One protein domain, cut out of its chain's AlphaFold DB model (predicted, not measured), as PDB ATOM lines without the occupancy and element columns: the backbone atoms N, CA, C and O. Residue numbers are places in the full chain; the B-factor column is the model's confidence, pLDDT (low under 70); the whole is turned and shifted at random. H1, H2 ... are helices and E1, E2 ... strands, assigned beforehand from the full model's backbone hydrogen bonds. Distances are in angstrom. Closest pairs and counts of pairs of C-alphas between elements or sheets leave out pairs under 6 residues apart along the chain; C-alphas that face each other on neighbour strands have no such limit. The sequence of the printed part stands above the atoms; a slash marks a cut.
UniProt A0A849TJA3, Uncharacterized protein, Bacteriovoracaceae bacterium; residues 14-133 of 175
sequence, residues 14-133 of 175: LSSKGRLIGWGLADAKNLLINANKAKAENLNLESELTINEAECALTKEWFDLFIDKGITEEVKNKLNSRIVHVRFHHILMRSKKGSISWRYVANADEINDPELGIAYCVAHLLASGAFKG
ATOM      1  N   LEU A  14     -17.649   4.896  37.364       86.94
ATOM      2  CA  LEU A  14     -16.596   5.251  36.423       86.94
ATOM      3  C   LEU A  14     -15.356   5.636  37.223       86.94
ATOM      4  O   LEU A  14     -15.488   6.281  38.264       86.94
ATOM      5  N   SER A  15     -14.168   5.275  36.751       89.94
ATOM      6  CA  SER A  15     -12.924   5.806  37.302       89.94
ATOM      7  C   SER A  15     -12.370   6.879  36.379       89.94
ATOM      8  O   SER A  15     -12.254   6.648  35.183       89.94
ATOM      9  N   SER A  16     -12.041   8.043  36.929       89.19
ATOM     10  CA  SER A  16     -11.311   9.095  36.218       89.19
ATOM     11  C   SER A  16     -10.355   9.771  37.181       89.19
ATOM     12  O   SER A  16     -10.758  10.162  38.282       89.19
ATOM     13  N   LYS A  17      -9.083   9.895  36.796       87.75
ATOM     14  CA  LYS A  17      -8.030  10.574  37.570       87.75
ATOM     15  C   LYS A  17      -7.975  10.107  39.034       87.75
ATOM     16  O   LYS A  17      -7.876  10.913  39.959       87.75
ATOM     17  N   GLY A  18      -8.122   8.798  39.250       82.81
ATOM     18  CA  GLY A  18      -8.114   8.169  40.579       82.81
ATOM     19  C   GLY A  18      -9.379   8.386  41.420       82.81
ATOM     20  O   GLY A  18      -9.435   7.950  42.568       82.81
ATOM     21  N   ARG A  19     -10.411   9.040  40.876       88.38
ATOM     22  CA  ARG A  19     -11.707   9.250  41.534       88.38
ATOM     23  C   ARG A  19     -12.753   8.300  40.979       88.38
ATOM     24  O   ARG A  19     -12.711   7.936  39.808       88.38
ATOM     25  N   LEU A  20     -13.709   7.927  41.829       87.88
ATOM     26  CA  LEU A  20     -14.875   7.143  41.436       87.88
ATOM     27  C   LEU A  20     -16.077   8.065  41.269       87.88
ATOM     28  O   LEU A  20     -16.441   8.795  42.190       87.88
ATOM     29  N   ILE A  21     -16.693   8.012  40.097       87.19
ATOM     30  CA  ILE A  21     -17.866   8.796  39.731       87.19
ATOM     31  C   ILE A  21     -19.040   7.828  39.646       87.19
ATOM     32  O   ILE A  21     -19.066   6.934  38.801       87.19
ATOM     33  N   GLY A  22     -20.000   7.979  40.554       81.94
ATOM     34  CA  GLY A  22     -21.217   7.176  40.558       81.94
ATOM     35  C   GLY A  22     -22.288   7.789  39.675       81.94
ATOM     36  O   GLY A  22     -22.531   8.988  39.754       81.94
ATOM     37  N   TRP A  23     -22.944   6.950  38.880       79.44
ATOM     38  CA  TRP A  23     -24.102   7.339  38.080       79.44
ATOM     39  C   TRP A  23     -25.340   6.589  38.564       79.44
ATOM     40  O   TRP A  23     -25.296   5.381  38.804       79.44
ATOM     41  N   GLY A  24     -26.464   7.289  38.665       81.44
ATOM     42  CA  GLY A  24     -27.746   6.748  39.095       81.44
ATOM     43  C   GLY A  24     -28.920   7.248  38.259       81.44
ATOM     44  O   GLY A  24     -28.773   7.999  37.300       81.44
ATOM     45  N   LEU A  25     -30.130   6.848  38.659       85.31
ATOM     46  CA  LEU A  25     -31.378   7.184  37.958       85.31
ATOM     47  C   LEU A  25     -31.554   8.693  37.718       85.31
ATOM     48  O   LEU A  25     -32.129   9.101  36.710       85.31
ATOM     49  N   ALA A  26     -31.062   9.521  38.643       85.94
ATOM     50  CA  ALA A  26     -31.165  10.973  38.561       85.94
ATOM     51  C   ALA A  26     -30.370  11.570  37.386       85.94
ATOM     52  O   ALA A  26     -30.723  12.655  36.920       85.94
ATOM     53  N   ASP A  27     -29.354  10.870  36.876       89.06
ATOM     54  CA  ASP A  27     -28.488  11.360  35.800       89.06
ATOM     55  C   ASP A  27     -29.150  11.282  34.418       89.06
ATOM     56  O   ASP A  27     -28.735  11.980  33.493       89.06
ATOM     57  N   ALA A  28     -30.274  10.564  34.287       93.44
ATOM     58  CA  ALA A  28     -31.094  10.595  33.073       93.44
ATOM     59  C   ALA A  28     -31.583  12.009  32.713       93.44
ATOM     60  O   ALA A  28     -31.854  12.290  31.544       93.44
ATOM     61  N   LYS A  29     -31.656  12.927  33.690       94.88
ATOM     62  CA  LYS A  29     -31.977  14.340  33.439       94.88
ATOM     63  C   LYS A  29     -30.950  15.016  32.523       94.88
ATOM     64  O   LYS A  29     -31.343  15.854  31.719       94.88
ATOM     65  N   ASN A  30     -29.673  14.635  32.607       94.75
ATOM     66  CA  ASN A  30     -28.603  15.240  31.814       94.75
ATOM     67  C   ASN A  30     -28.758  14.836  30.341       94.75
ATOM     68  O   ASN A  30     -28.766  15.691  29.462       94.75
ATOM     69  N   LEU A  31     -29.038  13.555  30.078       96.25
ATOM     70  CA  LEU A  31     -29.333  13.081  28.722       96.25
ATOM     71  C   LEU A  31     -30.643  13.662  28.164       96.25
ATOM     72  O   LEU A  31     -30.725  13.990  26.983       96.25
ATOM     73  N   LEU A  32     -31.661  13.864  29.008       97.62
ATOM     74  CA  LEU A  32     -32.872  14.592  28.609       97.62
ATOM     75  C   LEU A  32     -32.580  16.039  28.204       97.62
ATOM     76  O   LEU A  32     -33.193  16.522  27.252       97.62
ATOM     77  N   ILE A  33     -31.687  16.734  28.910       97.50
ATOM     78  CA  ILE A  33     -31.261  18.091  28.543       97.50
ATOM     79  C   ILE A  33     -30.544  18.051  27.191       97.50
ATOM     80  O   ILE A  33     -30.967  18.763  26.280       97.50
ATOM     81  N   ASN A  34     -29.562  17.163  27.026       97.44
ATOM     82  CA  ASN A  34     -28.775  17.016  25.801       97.44
ATOM     83  C   ASN A  34     -29.647  16.709  24.572       97.44
ATOM     84  O   ASN A  34     -29.611  17.439  23.583       97.44
ATOM     85  N   ALA A  35     -30.516  15.695  24.650       97.75
ATOM     86  CA  ALA A  35     -31.402  15.337  23.539       97.75
ATOM     87  C   ALA A  35     -32.388  16.465  23.184       97.75
ATOM     88  O   ALA A  35     -32.702  16.695  22.014       97.75
ATOM     89  N   ASN A  36     -32.896  17.188  24.189       98.19
ATOM     90  CA  ASN A  36     -33.787  18.322  23.954       98.19
ATOM     91  C   ASN A  36     -33.054  19.540  23.384       98.19
ATOM     92  O   ASN A  36     -33.661  20.264  22.596       98.19
ATOM     93  N   LYS A  37     -31.785  19.753  23.754       97.44
ATOM     94  CA  LYS A  37     -30.918  20.773  23.161       97.44
ATOM     95  C   LYS A  37     -30.693  20.476  21.680       97.44
ATOM     96  O   LYS A  37     -31.056  21.301  20.850       97.44
ATOM     97  N   ALA A  38     -30.269  19.254  21.346       97.00
ATOM     98  CA  ALA A  38     -30.093  18.830  19.954       97.00
ATOM     99  C   ALA A  38     -31.347  19.023  19.101       97.00
ATOM    100  O   ALA A  38     -31.271  19.404  17.938       97.00
ATOM    101  N   LYS A  39     -32.524  18.780  19.681       95.19
ATOM    102  CA  LYS A  39     -33.794  19.002  18.993       95.19
ATOM    103  C   LYS A  39     -34.124  20.485  18.803       95.19
ATOM    104  O   LYS A  39     -34.686  20.839  17.777       95.19
ATOM    105  N   ALA A  40     -33.833  21.329  19.792       95.19
ATOM    106  CA  ALA A  40     -34.099  22.764  19.716       95.19
ATOM    107  C   ALA A  40     -33.180  23.465  18.705       95.19
ATOM    108  O   ALA A  40     -33.624  24.364  18.000       95.19
ATOM    109  N   GLU A  41     -31.930  23.016  18.626       95.31
ATOM    110  CA  GLU A  41     -30.890  23.570  17.754       95.31
ATOM    111  C   GLU A  41     -30.810  22.856  16.394       95.31
ATOM    112  O   GLU A  41     -30.007  23.230  15.552       95.31
ATOM    113  N   ASN A  42     -31.661  21.850  16.152       92.56
ATOM    114  CA  ASN A  42     -31.649  21.013  14.946       92.56
ATOM    115  C   ASN A  42     -30.270  20.408  14.626       92.56
ATOM    116  O   ASN A  42     -29.901  20.289  13.460       92.56
ATOM    117  N   LEU A  43     -29.534  19.983  15.658       93.50
ATOM    118  CA  LEU A  43     -28.220  19.370  15.486       93.50
ATOM    119  C   LEU A  43     -28.325  18.087  14.647       93.50
ATOM    120  O   LEU A  43     -29.194  17.232  14.896       93.50
ATOM    121  N   ASN A  44     -27.423  17.974  13.674       89.62
ATOM    122  CA  ASN A  44     -27.269  16.846  12.763       89.62
ATOM    123  C   ASN A  44     -25.804  16.380  12.788       89.62
ATOM    124  O   ASN A  44     -24.899  17.205  12.709       89.62
ATOM    125  N   LEU A  45     -25.565  15.072  12.882       88.44
ATOM    126  CA  LEU A  45     -24.213  14.503  12.864       88.44
ATOM    127  C   LEU A  45     -23.487  14.692  11.521       88.44
ATOM    128  O   LEU A  45     -22.277  14.520  11.464       88.44
ATOM    129  N   GLU A  46     -24.203  15.057  10.456       87.69
ATOM    130  CA  GLU A  46     -23.621  15.354   9.137       87.69
ATOM    131  C   GLU A  46     -23.008  16.763   9.036       87.69
ATOM    132  O   GLU A  46     -22.336  17.066   8.053       87.69
ATOM    133  N   SER A  47     -23.248  17.641  10.017       87.62
ATOM    134  CA  SER A  47     -22.660  18.989  10.062       87.62
ATOM    135  C   SER A  47     -21.391  19.047  10.917       87.62
ATOM    136  O   SER A  47     -21.151  18.173  11.746       87.62
ATOM    137  N   GLU A  48     -20.597  20.108  10.759       91.38
ATOM    138  CA  GLU A  48     -19.512  20.415  11.695       91.38
ATOM    139  C   GLU A  48     -20.090  20.719  13.082       91.38
ATOM    140  O   GLU A  48     -20.870  21.657  13.249       91.38
ATOM    141  N   LEU A  49     -19.714  19.910  14.074       92.94
ATOM    142  CA  LEU A  49     -20.187  20.011  15.451       92.94
ATOM    143  C   LEU A  49     -19.002  20.077  16.414       92.94
ATOM    144  O   LEU A  49     -17.990  19.396  16.244       92.94
ATOM    145  N   THR A  50     -19.168  20.829  17.496       94.62
ATOM    146  CA  THR A  50     -18.328  20.662  18.683       94.62
ATOM    147  C   THR A  50     -18.579  19.295  19.325       94.62
ATOM    148  O   THR A  50     -19.639  18.691  19.154       94.62
ATOM    149  N   ILE A  51     -17.639  18.821  20.149       92.25
ATOM    150  CA  ILE A  51     -17.798  17.570  20.914       92.25
ATOM    151  C   ILE A  51     -19.121  17.557  21.696       92.25
ATOM    152  O   ILE A  51     -19.885  16.599  21.616       92.25
ATOM    153  N   ASN A  52     -19.441  18.655  22.387       93.38
ATOM    154  CA  ASN A  52     -20.665  18.768  23.182       93.38
ATOM    155  C   ASN A  52     -21.939  18.690  22.323       93.38
ATOM    156  O   ASN A  52     -22.966  18.169  22.759       93.38
ATOM    157  N   GLU A  53     -21.908  19.239  21.110       95.56
ATOM    158  CA  GLU A  53     -23.036  19.176  20.179       95.56
ATOM    159  C   GLU A  53     -23.197  17.776  19.590       95.56
ATOM    160  O   GLU A  53     -24.322  17.275  19.519       95.56
ATOM    161  N   ALA A  54     -22.086  17.114  19.254       96.00
ATOM    162  CA  ALA A  54     -22.084  15.721  18.826       96.00
ATOM    163  C   ALA A  54     -22.684  14.814  19.911       96.00
ATOM    164  O   ALA A  54     -23.587  14.028  19.629       96.00
ATOM    165  N   GLU A  55     -22.287  14.987  21.174       95.25
ATOM    166  CA  GLU A  55     -22.879  14.277  22.315       95.25
ATOM    167  C   GLU A  55     -24.395  14.501  22.429       95.25
ATOM    168  O   GLU A  55     -25.165  13.565  22.684       95.25
ATOM    169  N   CYS A  56     -24.855  15.737  22.217       97.38
ATOM    170  CA  CYS A  56     -26.280  16.059  22.216       97.38
ATOM    171  C   CYS A  56     -27.022  15.347  21.076       97.38
ATOM    172  O   CYS A  56     -28.082  14.755  21.312       97.38
ATOM    173  N   ALA A  57     -26.470  15.379  19.862       97.44
ATOM    174  CA  ALA A  57     -27.041  14.734  18.684       97.44
ATOM    175  C   ALA A  57     -27.093  13.204  18.838       97.44
ATOM    176  O   ALA A  57     -28.155  12.610  18.659       97.44
ATOM    177  N   LEU A  58     -26.007  12.579  19.297       97.56
ATOM    178  CA  LEU A  58     -25.943  11.144  19.601       97.56
ATOM    179  C   LEU A  58     -26.972  10.737  20.665       97.56
ATOM    180  O   LEU A  58     -27.640   9.710  20.546       97.56
ATOM    181  N   THR A  59     -27.148  11.560  21.705       97.69
ATOM    182  CA  THR A  59     -28.154  11.294  22.747       97.69
ATOM    183  C   THR A  59     -29.569  11.318  22.162       97.69
ATOM    184  O   THR A  59     -30.392  10.453  22.476       97.69
ATOM    185  N   LYS A  60     -29.857  12.296  21.294       97.69
ATOM    186  CA  LYS A  60     -31.131  12.394  20.571       97.69
ATOM    187  C   LYS A  60     -31.369  11.151  19.707       97.69
ATOM    188  O   LYS A  60     -32.464  10.598  19.784       97.69
ATOM    189  N   GLU A  61     -30.373  10.675  18.959       97.12
ATOM    190  CA  GLU A  61     -30.511   9.471  18.125       97.12
ATOM    191  C   GLU A  61     -30.867   8.225  18.936       97.12
ATOM    192  O   GLU A  61     -31.769   7.478  18.558       97.12
ATOM    193  N   TRP A  62     -30.209   8.010  20.079       97.62
ATOM    194  CA  TRP A  62     -30.549   6.892  20.963       97.62
ATOM    195  C   TRP A  62     -31.976   6.996  21.500       97.62
ATOM    196  O   TRP A  62     -32.694   5.996  21.543       97.62
ATOM    197  N   PHE A  63     -32.421   8.194  21.882       97.81
ATOM    198  CA  PHE A  63     -33.794   8.395  22.346       97.81
ATOM    199  C   PHE A  63     -34.818   8.190  21.238       97.81
ATOM    200  O   PHE A  63     -35.866   7.595  21.491       97.81
ATOM    201  N   ASP A  64     -34.525   8.653  20.026       97.12
ATOM    202  CA  ASP A  64     -35.369   8.404  18.864       97.12
ATOM    203  C   ASP A  64     -35.467   6.904  18.586       97.12
ATOM    204  O   ASP A  64     -36.571   6.371  18.508       97.12
ATOM    205  N   LEU A  65     -34.336   6.197  18.593       96.94
ATOM    206  CA  LEU A  65     -34.289   4.749  18.417       96.94
ATOM    207  C   LEU A  65     -35.123   4.006  19.473       96.94
ATOM    208  O   LEU A  65     -35.913   3.128  19.130       96.94
ATOM    209  N   PHE A  66     -34.996   4.375  20.751       96.56
ATOM    210  CA  PHE A  66     -35.756   3.753  21.840       96.56
ATOM    211  C   PHE A  66     -37.255   4.012  21.754       96.56
ATOM    212  O   PHE A  66     -38.043   3.144  22.124       96.56
ATOM    213  N   ILE A  67     -37.657   5.199  21.308       96.44
ATOM    214  CA  ILE A  67     -39.069   5.573  21.220       96.44
ATOM    215  C   ILE A  67     -39.716   4.963  19.975       96.44
ATOM    216  O   ILE A  67     -40.849   4.494  20.065       96.44
ATOM    217  N   ASP A  68     -39.012   4.960  18.843       96.50
ATOM    218  CA  ASP A  68     -39.571   4.551  17.552       96.50
ATOM    219  C   ASP A  68     -39.505   3.037  17.340       96.50
ATOM    220  O   ASP A  68     -40.473   2.446  16.864       96.50
ATOM    221  N   LYS A  69     -38.391   2.394  17.715       95.50
ATOM    222  CA  LYS A  69     -38.218   0.938  17.573       95.50
ATOM    223  C   LYS A  69     -38.480   0.163  18.863       95.50
ATOM    224  O   LYS A  69     -38.741  -1.036  18.809       95.50
ATOM    225  N   GLY A  70     -38.405   0.814  20.023       94.69
ATOM    226  CA  GLY A  70     -38.359   0.118  21.309       94.69
ATOM    227  C   GLY A  70     -36.982  -0.490  21.597       94.69
ATOM    228  O   GLY A  70     -36.065  -0.452  20.780       94.69
ATOM    229  N   ILE A  71     -36.822  -1.072  22.787       93.88
ATOM    230  CA  ILE A  71     -35.574  -1.731  23.209       93.88
ATOM    231  C   ILE A  71     -35.604  -3.191  22.725       93.88
ATOM    232  O   ILE A  71     -35.870  -4.115  23.493       93.88
ATOM    233  N   THR A  72     -35.402  -3.389  21.424       95.69
ATOM    234  CA  THR A  72     -35.380  -4.712  20.771       95.69
ATOM    235  C   THR A  72     -33.996  -5.369  20.853       95.69
ATOM    236  O   THR A  72     -33.017  -4.731  21.249       95.69
ATOM    237  N   GLU A  73     -33.875  -6.642  20.452       95.12
ATOM    238  CA  GLU A  73     -32.561  -7.298  20.315       95.12
ATOM    239  C   GLU A  73     -31.632  -6.561  19.343       95.12
ATOM    240  O   GLU A  73     -30.451  -6.412  19.629       95.12
ATOM    241  N   GLU A  74     -32.158  -6.032  18.235       95.81
ATOM    242  CA  GLU A  74     -31.385  -5.231  17.276       95.81
ATOM    243  C   GLU A  74     -30.781  -3.989  17.950       95.81
ATOM    244  O   GLU A  74     -29.584  -3.727  17.833       95.81
ATOM    245  N   VAL A  75     -31.593  -3.255  18.718       95.56
ATOM    246  CA  VAL A  75     -31.151  -2.060  19.450       95.56
ATOM    247  C   VAL A  75     -30.113  -2.417  20.512       95.56
ATOM    248  O   VAL A  75     -29.108  -1.718  20.645       95.56
ATOM    249  N   LYS A  76     -30.306  -3.529  21.233       95.44
ATOM    250  CA  LYS A  76     -29.319  -4.034  22.196       95.44
ATOM    251  C   LYS A  76     -28.010  -4.439  21.524       95.44
ATOM    252  O   LYS A  76     -26.950  -4.104  22.039       95.44
ATOM    253  N   ASN A  77     -28.062  -5.104  20.373       95.94
ATOM    254  CA  ASN A  77     -26.870  -5.500  19.626       95.94
ATOM    255  C   ASN A  77     -26.100  -4.283  19.109       95.94
ATOM    256  O   ASN A  77     -24.883  -4.243  19.268       95.94
ATOM    257  N   LYS A  78     -26.798  -3.262  18.591       95.69
ATOM    258  CA  LYS A  78     -26.185  -1.981  18.206       95.69
ATOM    259  C   LYS A  78     -25.503  -1.302  19.397       95.69
ATOM    260  O   LYS A  78     -24.424  -0.739  19.258       95.69
ATOM    261  N   LEU A  79     -26.124  -1.338  20.574       95.44
ATOM    262  CA  LEU A  79     -25.547  -0.737  21.775       95.44
ATOM    263  C   LEU A  79     -24.311  -1.515  22.245       95.44
ATOM    264  O   LEU A  79     -23.261  -0.921  22.487       95.44
ATOM    265  N   ASN A  80     -24.410  -2.847  22.281       95.06
ATOM    266  CA  ASN A  80     -23.318  -3.753  22.635       95.06
ATOM    267  C   ASN A  80     -22.116  -3.618  21.694       95.06
ATOM    268  O   ASN A  80     -20.981  -3.607  22.168       95.06
ATOM    269  N   SER A  81     -22.342  -3.464  20.386       95.06
ATOM    270  CA  SER A  81     -21.258  -3.295  19.412       95.06
ATOM    271  C   SER A  81     -20.480  -1.994  19.598       95.06
ATOM    272  O   SER A  81     -19.354  -1.903  19.127       95.06
ATOM    273  N   ARG A  82     -21.049  -0.989  20.277       94.19
ATOM    274  CA  ARG A  82     -20.331   0.240  20.640       94.19
ATOM    275  C   ARG A  82     -19.606   0.086  21.969       94.19
ATOM    276  O   ARG A  82     -18.405   0.319  22.044       94.19
ATOM    277  N   ILE A  83     -20.302  -0.377  23.008       93.44
ATOM    278  CA  ILE A  83     -19.728  -0.448  24.362       93.44
ATOM    279  C   ILE A  83     -18.698  -1.571  24.546       93.44
ATOM    280  O   ILE A  83     -18.005  -1.586  25.560       93.44
ATOM    281  N   VAL A  84     -18.549  -2.491  23.585       92.38
ATOM    282  CA  VAL A  84     -17.481  -3.510  23.592       92.38
ATOM    283  C   VAL A  84     -16.078  -2.893  23.666       92.38
ATOM    284  O   VAL A  84     -15.149  -3.529  24.155       92.38
ATOM    285  N   HIS A  85     -15.929  -1.644  23.222       91.44
ATOM    286  CA  HIS A  85     -14.664  -0.913  23.246       91.44
ATOM    287  C   HIS A  85     -14.372  -0.228  24.588       91.44
ATOM    288  O   HIS A  85     -13.286   0.324  24.762       91.44
ATOM    289  N   VAL A  86     -15.299  -0.270  25.553       91.50
ATOM    290  CA  VAL A  86     -15.067   0.284  26.891       91.50
ATOM    291  C   VAL A  86     -14.061  -0.582  27.637       91.50
ATOM    292  O   VAL A  86     -14.260  -1.783  27.834       91.50
ATOM    293  N   ARG A  87     -12.979   0.047  28.092       91.19
ATOM    294  CA  ARG A  87     -11.961  -0.601  28.914       91.19
ATOM    295  C   ARG A  87     -12.359  -0.573  30.379       91.19
ATOM    296  O   ARG A  87     -12.862   0.425  30.896       91.19
ATOM    297  N   PHE A  88     -12.107  -1.685  31.054       90.38
ATOM    298  CA  PHE A  88     -12.353  -1.851  32.479       90.38
ATOM    299  C   PHE A  88     -11.042  -2.182  33.178       90.38
ATOM    300  O   PHE A  88     -10.232  -2.943  32.653       90.38
ATOM    301  N   HIS A  89     -10.873  -1.667  34.388       89.25
ATOM    302  CA  HIS A  89      -9.789  -2.064  35.278       89.25
ATOM    303  C   HIS A  89     -10.337  -2.438  36.653       89.25
ATOM    304  O   HIS A  89     -11.487  -2.147  37.008       89.25
ATOM    305  N   HIS A  90      -9.501  -3.119  37.427       89.00
ATOM    306  CA  HIS A  90      -9.820  -3.487  38.794       89.00
ATOM    307  C   HIS A  90      -9.547  -2.329  39.744       89.00
ATOM    308  O   HIS A  90      -8.533  -1.638  39.642       89.00
ATOM    309  N   ILE A  91     -10.437  -2.161  40.715       88.12
ATOM    310  CA  ILE A  91     -10.243  -1.266  41.855       88.12
ATOM    311  C   ILE A  91     -10.563  -1.993  43.159       88.12
ATOM    312  O   ILE A  91     -11.457  -2.846  43.211       88.12
ATOM    313  N   LEU A  92      -9.838  -1.647  44.223       88.75
ATOM    314  CA  LEU A  92     -10.137  -2.102  45.577       88.75
ATOM    315  C   LEU A  92     -11.208  -1.206  46.190       88.75
ATOM    316  O   LEU A  92     -11.051   0.011  46.267       88.75
ATOM    317  N   MET A  93     -12.295  -1.816  46.654       85.06
ATOM    318  CA  MET A  93     -13.388  -1.106  47.308       85.06
ATOM    319  C   MET A  93     -13.900  -1.868  48.523       85.06
ATOM    320  O   MET A  93     -13.918  -3.101  48.539       85.06
ATOM    321  N   ARG A  94     -14.397  -1.136  49.526       82.50
ATOM    322  CA  ARG A  94     -15.198  -1.738  50.596       82.50
ATOM    323  C   ARG A  94     -16.573  -2.125  50.059       82.50
ATOM    324  O   ARG A  94     -17.276  -1.311  49.463       82.50
ATOM    325  N   SER A  95     -16.962  -3.370  50.296       77.44
ATOM    326  CA  SER A  95     -18.311  -3.861  50.052       77.44
ATOM    327  C   SER A  95     -19.295  -3.251  51.055       77.44
ATOM    328  O   SER A  95     -18.908  -2.748  52.112       77.44
ATOM    329  N   LYS A  96     -20.603  -3.377  50.786       73.19
ATOM    330  CA  LYS A  96     -21.648  -2.991  51.756       73.19
ATOM    331  C   LYS A  96     -21.527  -3.728  53.100       73.19
ATOM    332  O   LYS A  96     -22.058  -3.252  54.092       73.19
ATOM    333  N   LYS A  97     -20.840  -4.877  53.134       77.81
ATOM    334  CA  LYS A  97     -20.591  -5.682  54.340       77.81
ATOM    335  C   LYS A  97     -19.273  -5.321  55.045       77.81
ATOM    336  O   LYS A  97     -18.877  -6.014  55.972       77.81
ATOM    337  N   GLY A  98     -18.566  -4.284  54.591       80.50
ATOM    338  CA  GLY A  98     -17.319  -3.801  55.195       80.50
ATOM    339  C   GLY A  98     -16.044  -4.523  54.747       80.50
ATOM    340  O   GLY A  98     -14.956  -3.988  54.945       80.50
ATOM    341  N   SER A  99     -16.147  -5.683  54.091       85.00
ATOM    342  CA  SER A  99     -14.988  -6.390  53.528       85.00
ATOM    343  C   SER A  99     -14.415  -5.675  52.302       85.00
ATOM    344  O   SER A  99     -15.161  -5.089  51.518       85.00
ATOM    345  N   ILE A 100     -13.097  -5.740  52.107       87.19
ATOM    346  CA  ILE A 100     -12.447  -5.251  50.884       87.19
ATOM    347  C   ILE A 100     -12.663  -6.278  49.770       87.19
ATOM    348  O   ILE A 100     -12.499  -7.479  49.976       87.19
ATOM    349  N   SER A 101     -13.041  -5.805  48.588       84.25
ATOM    350  CA  SER A 101     -13.270  -6.635  47.408       84.25
ATOM    351  C   SER A 101     -12.806  -5.925  46.144       84.25
ATOM    352  O   SER A 101     -12.898  -4.698  46.045       84.25
ATOM    353  N   TRP A 102     -12.349  -6.707  45.170       86.69
ATOM    354  CA  TRP A 102     -12.071  -6.225  43.823       86.69
ATOM    355  C   TRP A 102     -13.368  -5.969  43.054       86.69
ATOM    356  O   TRP A 102     -14.294  -6.780  43.100       86.69
ATOM    357  N   ARG A 103     -13.411  -4.865  42.306       85.50
ATOM    358  CA  ARG A 103     -14.503  -4.533  41.384       85.50
ATOM    359  C   ARG A 103     -13.973  -4.121  40.020       85.50
ATOM    360  O   ARG A 103     -12.954  -3.445  39.946       85.50
ATOM    361  N   TYR A 104     -14.713  -4.482  38.975       87.56
ATOM    362  CA  TYR A 104     -14.493  -3.984  37.620       87.56
ATOM    363  C   TYR A 104     -15.197  -2.640  37.450       87.56
ATOM    364  O   TYR A 104     -16.417  -2.546  37.633       87.56
ATOM    365  N   VAL A 105     -14.428  -1.616  37.096       89.06
ATOM    366  CA  VAL A 105     -14.914  -0.258  36.849       89.06
ATOM    367  C   VAL A 105     -14.400   0.222  35.501       89.06
ATOM    368  O   VAL A 105     -13.260  -0.052  35.131       89.06
ATOM    369  N   ALA A 106     -15.277   0.879  34.744       90.50
ATOM    370  CA  ALA A 106     -14.922   1.422  33.442       90.50
ATOM    371  C   ALA A 106     -13.961   2.603  33.606       90.50
ATOM    372  O   ALA A 106     -14.158   3.464  34.474       90.50
ATOM    373  N   ASN A 107     -12.938   2.626  32.759       91.56
ATOM    374  CA  ASN A 107     -11.939   3.679  32.718       91.56
ATOM    375  C   ASN A 107     -12.472   4.867  31.911       91.56
ATOM    376  O   ASN A 107     -12.435   4.843  30.684       91.56
ATOM    377  N   ALA A 108     -12.977   5.901  32.579       88.56
ATOM    378  CA  ALA A 108     -13.488   7.081  31.888       88.56
ATOM    379  C   ALA A 108     -12.378   7.901  31.216       88.56
ATOM    380  O   ALA A 108     -12.667   8.585  30.242       88.56
ATOM    381  N   ASP A 109     -11.122   7.792  31.663       88.06
ATOM    382  CA  ASP A 109      -9.991   8.492  31.031       88.06
ATOM    383  C   ASP A 109      -9.622   7.896  29.652       88.06
ATOM    384  O   ASP A 109      -8.904   8.514  28.868       88.06
ATOM    385  N   GLU A 110     -10.119   6.695  29.336       89.31
ATOM    386  CA  GLU A 110      -9.951   6.048  28.028       89.31
ATOM    387  C   GLU A 110     -11.192   6.179  27.127       89.31
ATOM    388  O   GLU A 110     -11.180   5.718  25.985       89.31
ATOM    389  N   ILE A 111     -12.257   6.831  27.606       89.25
ATOM    390  CA  ILE A 111     -13.454   7.139  26.817       89.25
ATOM    391  C   ILE A 111     -13.269   8.530  26.202       89.25
ATOM    392  O   ILE A 111     -13.769   9.529  26.709       89.25
ATOM    393  N   ASN A 112     -12.513   8.580  25.106       85.44
ATOM    394  CA  ASN A 112     -12.180   9.828  24.403       85.44
ATOM    395  C   ASN A 112     -13.034  10.069  23.147       85.44
ATOM    396  O   ASN A 112     -12.885  11.090  22.483       85.44
ATOM    397  N   ASP A 113     -13.914   9.123  22.819       90.56
ATOM    398  CA  ASP A 113     -14.814   9.185  21.674       90.56
ATOM    399  C   ASP A 113     -16.248   9.529  22.133       90.56
ATOM    400  O   ASP A 113     -16.790   8.822  22.994       90.56
ATOM    401  N   PRO A 114     -16.886  10.583  21.584       91.75
ATOM    402  CA  PRO A 114     -18.238  10.987  21.973       91.75
ATOM    403  C   PRO A 114     -19.293   9.899  21.739       91.75
ATOM    404  O   PRO A 114     -20.221   9.756  22.540       91.75
ATOM    405  N   GLU A 115     -19.160   9.105  20.670       93.75
ATOM    406  CA  GLU A 115     -20.093   8.013  20.377       93.75
ATOM    407  C   GLU A 115     -19.999   6.911  21.439       93.75
ATOM    408  O   GLU A 115     -21.024   6.493  21.986       93.75
ATOM    409  N   LEU A 116     -18.783   6.494  21.794       94.19
ATOM    410  CA  LEU A 116     -18.525   5.544  22.871       94.19
ATOM    411  C   LEU A 116     -19.019   6.075  24.221       94.19
ATOM    412  O   LEU A 116     -19.672   5.338  24.964       94.19
ATOM    413  N   GLY A 117     -18.747   7.346  24.527       92.19
ATOM    414  CA  GLY A 117     -19.161   7.989  25.772       92.19
ATOM    415  C   GLY A 117     -20.674   8.014  25.942       92.19
ATOM    416  O   GLY A 117     -21.195   7.543  26.961       92.19
ATOM    417  N   ILE A 118     -21.402   8.473  24.923       95.31
ATOM    418  CA  ILE A 118     -22.865   8.482  24.951       95.31
ATOM    419  C   ILE A 118     -23.431   7.066  24.953       95.31
ATOM    420  O   ILE A 118     -24.333   6.793  25.748       95.31
ATOM    421  N   ALA A 119     -22.903   6.145  24.141       95.44
ATOM    422  CA  ALA A 119     -23.351   4.755  24.137       95.44
ATOM    423  C   ALA A 119     -23.191   4.110  25.522       95.44
ATOM    424  O   ALA A 119     -24.112   3.453  26.009       95.44
ATOM    425  N   TYR A 120     -22.068   4.344  26.202       92.81
ATOM    426  CA  TYR A 120     -21.848   3.833  27.550       92.81
ATOM    427  C   TYR A 120     -22.818   4.445  28.573       92.81
ATOM    428  O   TYR A 120     -23.456   3.713  29.334       92.81
ATOM    429  N   CYS A 121     -23.006   5.770  28.552       91.88
ATOM    430  CA  CYS A 121     -23.962   6.455  29.431       91.88
ATOM    431  C   CYS A 121     -25.397   5.953  29.220       91.88
ATOM    432  O   CYS A 121     -26.133   5.701  30.179       91.88
ATOM    433  N   VAL A 122     -25.791   5.782  27.958       94.81
ATOM    434  CA  VAL A 122     -27.093   5.254  27.555       94.81
ATOM    435  C   VAL A 122     -27.259   3.807  28.012       94.81
ATOM    436  O   VAL A 122     -28.282   3.491  28.614       94.81
ATOM    437  N   ALA A 123     -26.273   2.935  27.795       93.25
ATOM    438  CA  ALA A 123     -26.325   1.540  28.235       93.25
ATOM    439  C   ALA A 123     -26.490   1.420  29.748       93.25
ATOM    440  O   ALA A 123     -27.325   0.651  30.227       93.25
ATOM    441  N   HIS A 124     -25.752   2.234  30.496       89.12
ATOM    442  CA  HIS A 124     -25.837   2.269  31.949       89.12
ATOM    443  C   HIS A 124     -27.224   2.719  32.446       89.12
ATOM    444  O   HIS A 124     -27.898   2.039  33.231       89.12
ATOM    445  N   LEU A 125     -27.715   3.853  31.948       91.50
ATOM    446  CA  LEU A 125     -29.026   4.373  32.342       91.50
ATOM    447  C   LEU A 125     -30.178   3.472  31.876       91.50
ATOM    448  O   LEU A 125     -31.194   3.355  32.564       91.50
ATOM    449  N   LEU A 126     -29.999   2.771  30.759       92.69
ATOM    450  CA  LEU A 126     -30.918   1.738  30.305       92.69
ATOM    451  C   LEU A 126     -30.949   0.550  31.278       92.69
ATOM    452  O   LEU A 126     -32.032   0.162  31.715       92.69
ATOM    453  N   ALA A 127     -29.785   0.017  31.662       89.06
ATOM    454  CA  ALA A 127     -29.665  -1.129  32.566       89.06
ATOM    455  C   ALA A 127     -30.221  -0.845  33.971       89.06
ATOM    456  O   ALA A 127     -30.807  -1.723  34.597       89.06
ATOM    457  N   SER A 128     -30.099   0.395  34.452       86.31
ATOM    458  CA  SER A 128     -30.701   0.821  35.726       86.31
ATOM    459  C   SER A 128     -32.212   1.081  35.646       86.31
ATOM    460  O   SER A 128     -32.856   1.293  36.673       86.31
ATOM    461  N   GLY A 129     -32.808   1.066  34.450       90.12
ATOM    462  CA  GLY A 129     -34.226   1.359  34.241       90.12
ATOM    463  C   GLY A 129     -34.565   2.853  34.257       90.12
ATOM    464  O   GLY A 129     -35.743   3.212  34.339       90.12
ATOM    465  N   ALA A 130     -33.567   3.735  34.143       92.00
ATOM    466  CA  ALA A 130     -33.754   5.184  34.195       92.00
ATOM    467  C   ALA A 130     -34.632   5.718  33.051       92.00
ATOM    468  O   ALA A 130     -35.301   6.733  33.213       92.00
ATOM    469  N   PHE A 131     -34.703   5.014  31.918       94.75
ATOM    470  CA  PHE A 131     -35.549   5.390  30.778       94.75
ATOM    471  C   PHE A 131     -36.979   4.837  30.836       94.75
ATOM    472  O   PHE A 131     -37.737   4.978  29.871       94.75
ATOM    473  N   LYS A 132     -37.405   4.228  31.951       94.00
ATOM    474  CA  LYS A 132     -38.779   3.727  32.090       94.00
ATOM    475  C   LYS A 132     -39.790   4.870  31.951       94.00
ATOM    476  O   LYS A 132     -39.910   5.728  32.819       94.00
ATOM    477  N   GLY A 133     -40.568   4.845  30.869       95.00
ATOM    478  CA  GLY A 133     -41.548   5.890  30.553       95.00
ATOM    479  C   GLY A 133     -40.985   7.083  29.773       95.00
ATOM    480  O   GLY A 133     -41.648   8.124  29.739       95.00
TER     481      GLY A 133
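This is residues 14 to 133 of the 175 residues of an uncharacterized protein of Bacteriovoracaceae bacterium (UniProt A0A849TJA3). A group of four crossed helices has H4 in its middle, with H1, H2 and H3 round it, and at one end of the long axis is a small curled sheet, whose long hairpin E3 and E4 lies farthest from the middle. The sheet covers no helix. The printed part has 120 residues, with four named helices and four named strands in the order E1 E2 H1 H2 H3 E3 E4 H4; the sheet is mixed, in the order E2 E1 E4 E3, and the class is mixed, helices and strands. The whole is compact, with a radius of gyration of the C-alphas of 15.7 A, yet elongated, spanning 49 by 29 by 25 A.

E1, residues 14 to 16, and E2, residues 19 to 23, form an antiparallel hairpin, with N 14 and O 21 2.9 A apart. E3, residues 88 to 94, and E4, residues 100 to 107, form another, with N 91 and O 103 2.9 A apart. E4 bends by 51 degrees at residue 104, and its residues 106 to 107 pair with E1, parallel, with N 15 and O 106 2.9 A apart. The sheet is strongly twisted. H1, residues 25 to 40, and H2, residues 51 to 68, touch, about perpendicular at 80 degrees; their closest C-alphas, those of Ala 35 and Lys 60, are 4.2 A apart. H4, residues 114 to 127, is the hub. It touches H2 at a steep tilt of 41 degrees, the same way, closest at the C-alphas of Glu 55 and Pro 114, 5.7 A. It touches H3, residues 73 to 83, at 52 degrees, steep and opposite ways, closest at the C-alphas of Ile 83 and Tyr 120, 5.7 A. H1 and H4 touch only at their ends, and only just, with 3 pairs of C-alphas within 8 A; the closest, those of Ala 28 and Leu 125, are 6.6 A apart. H1 and H3 are apart. In H2 and H4 every O i to N i+4 pair is within hydrogen-bond range; in H1 9 of 12 are, in H3 6 of 7.

E1 begins at C-alpha 14 (-16.596, 5.251, 36.423). E2 is 13.0 A long, H1 24.1 A, H2 25.6 A, H3 15.1 A, E3 18.3 A and E4 20.2 A. H4, 19.7 A, ends at C-alpha 127 (-29.665, -1.129, 32.566).

The two C-alphas farthest apart, those of Ser 47 and Ser 99, are 50.9 A apart. The printed part has no cut, and no link is long. The mean pLDDT of the printed part is 91.6, and no printed residue is under 70.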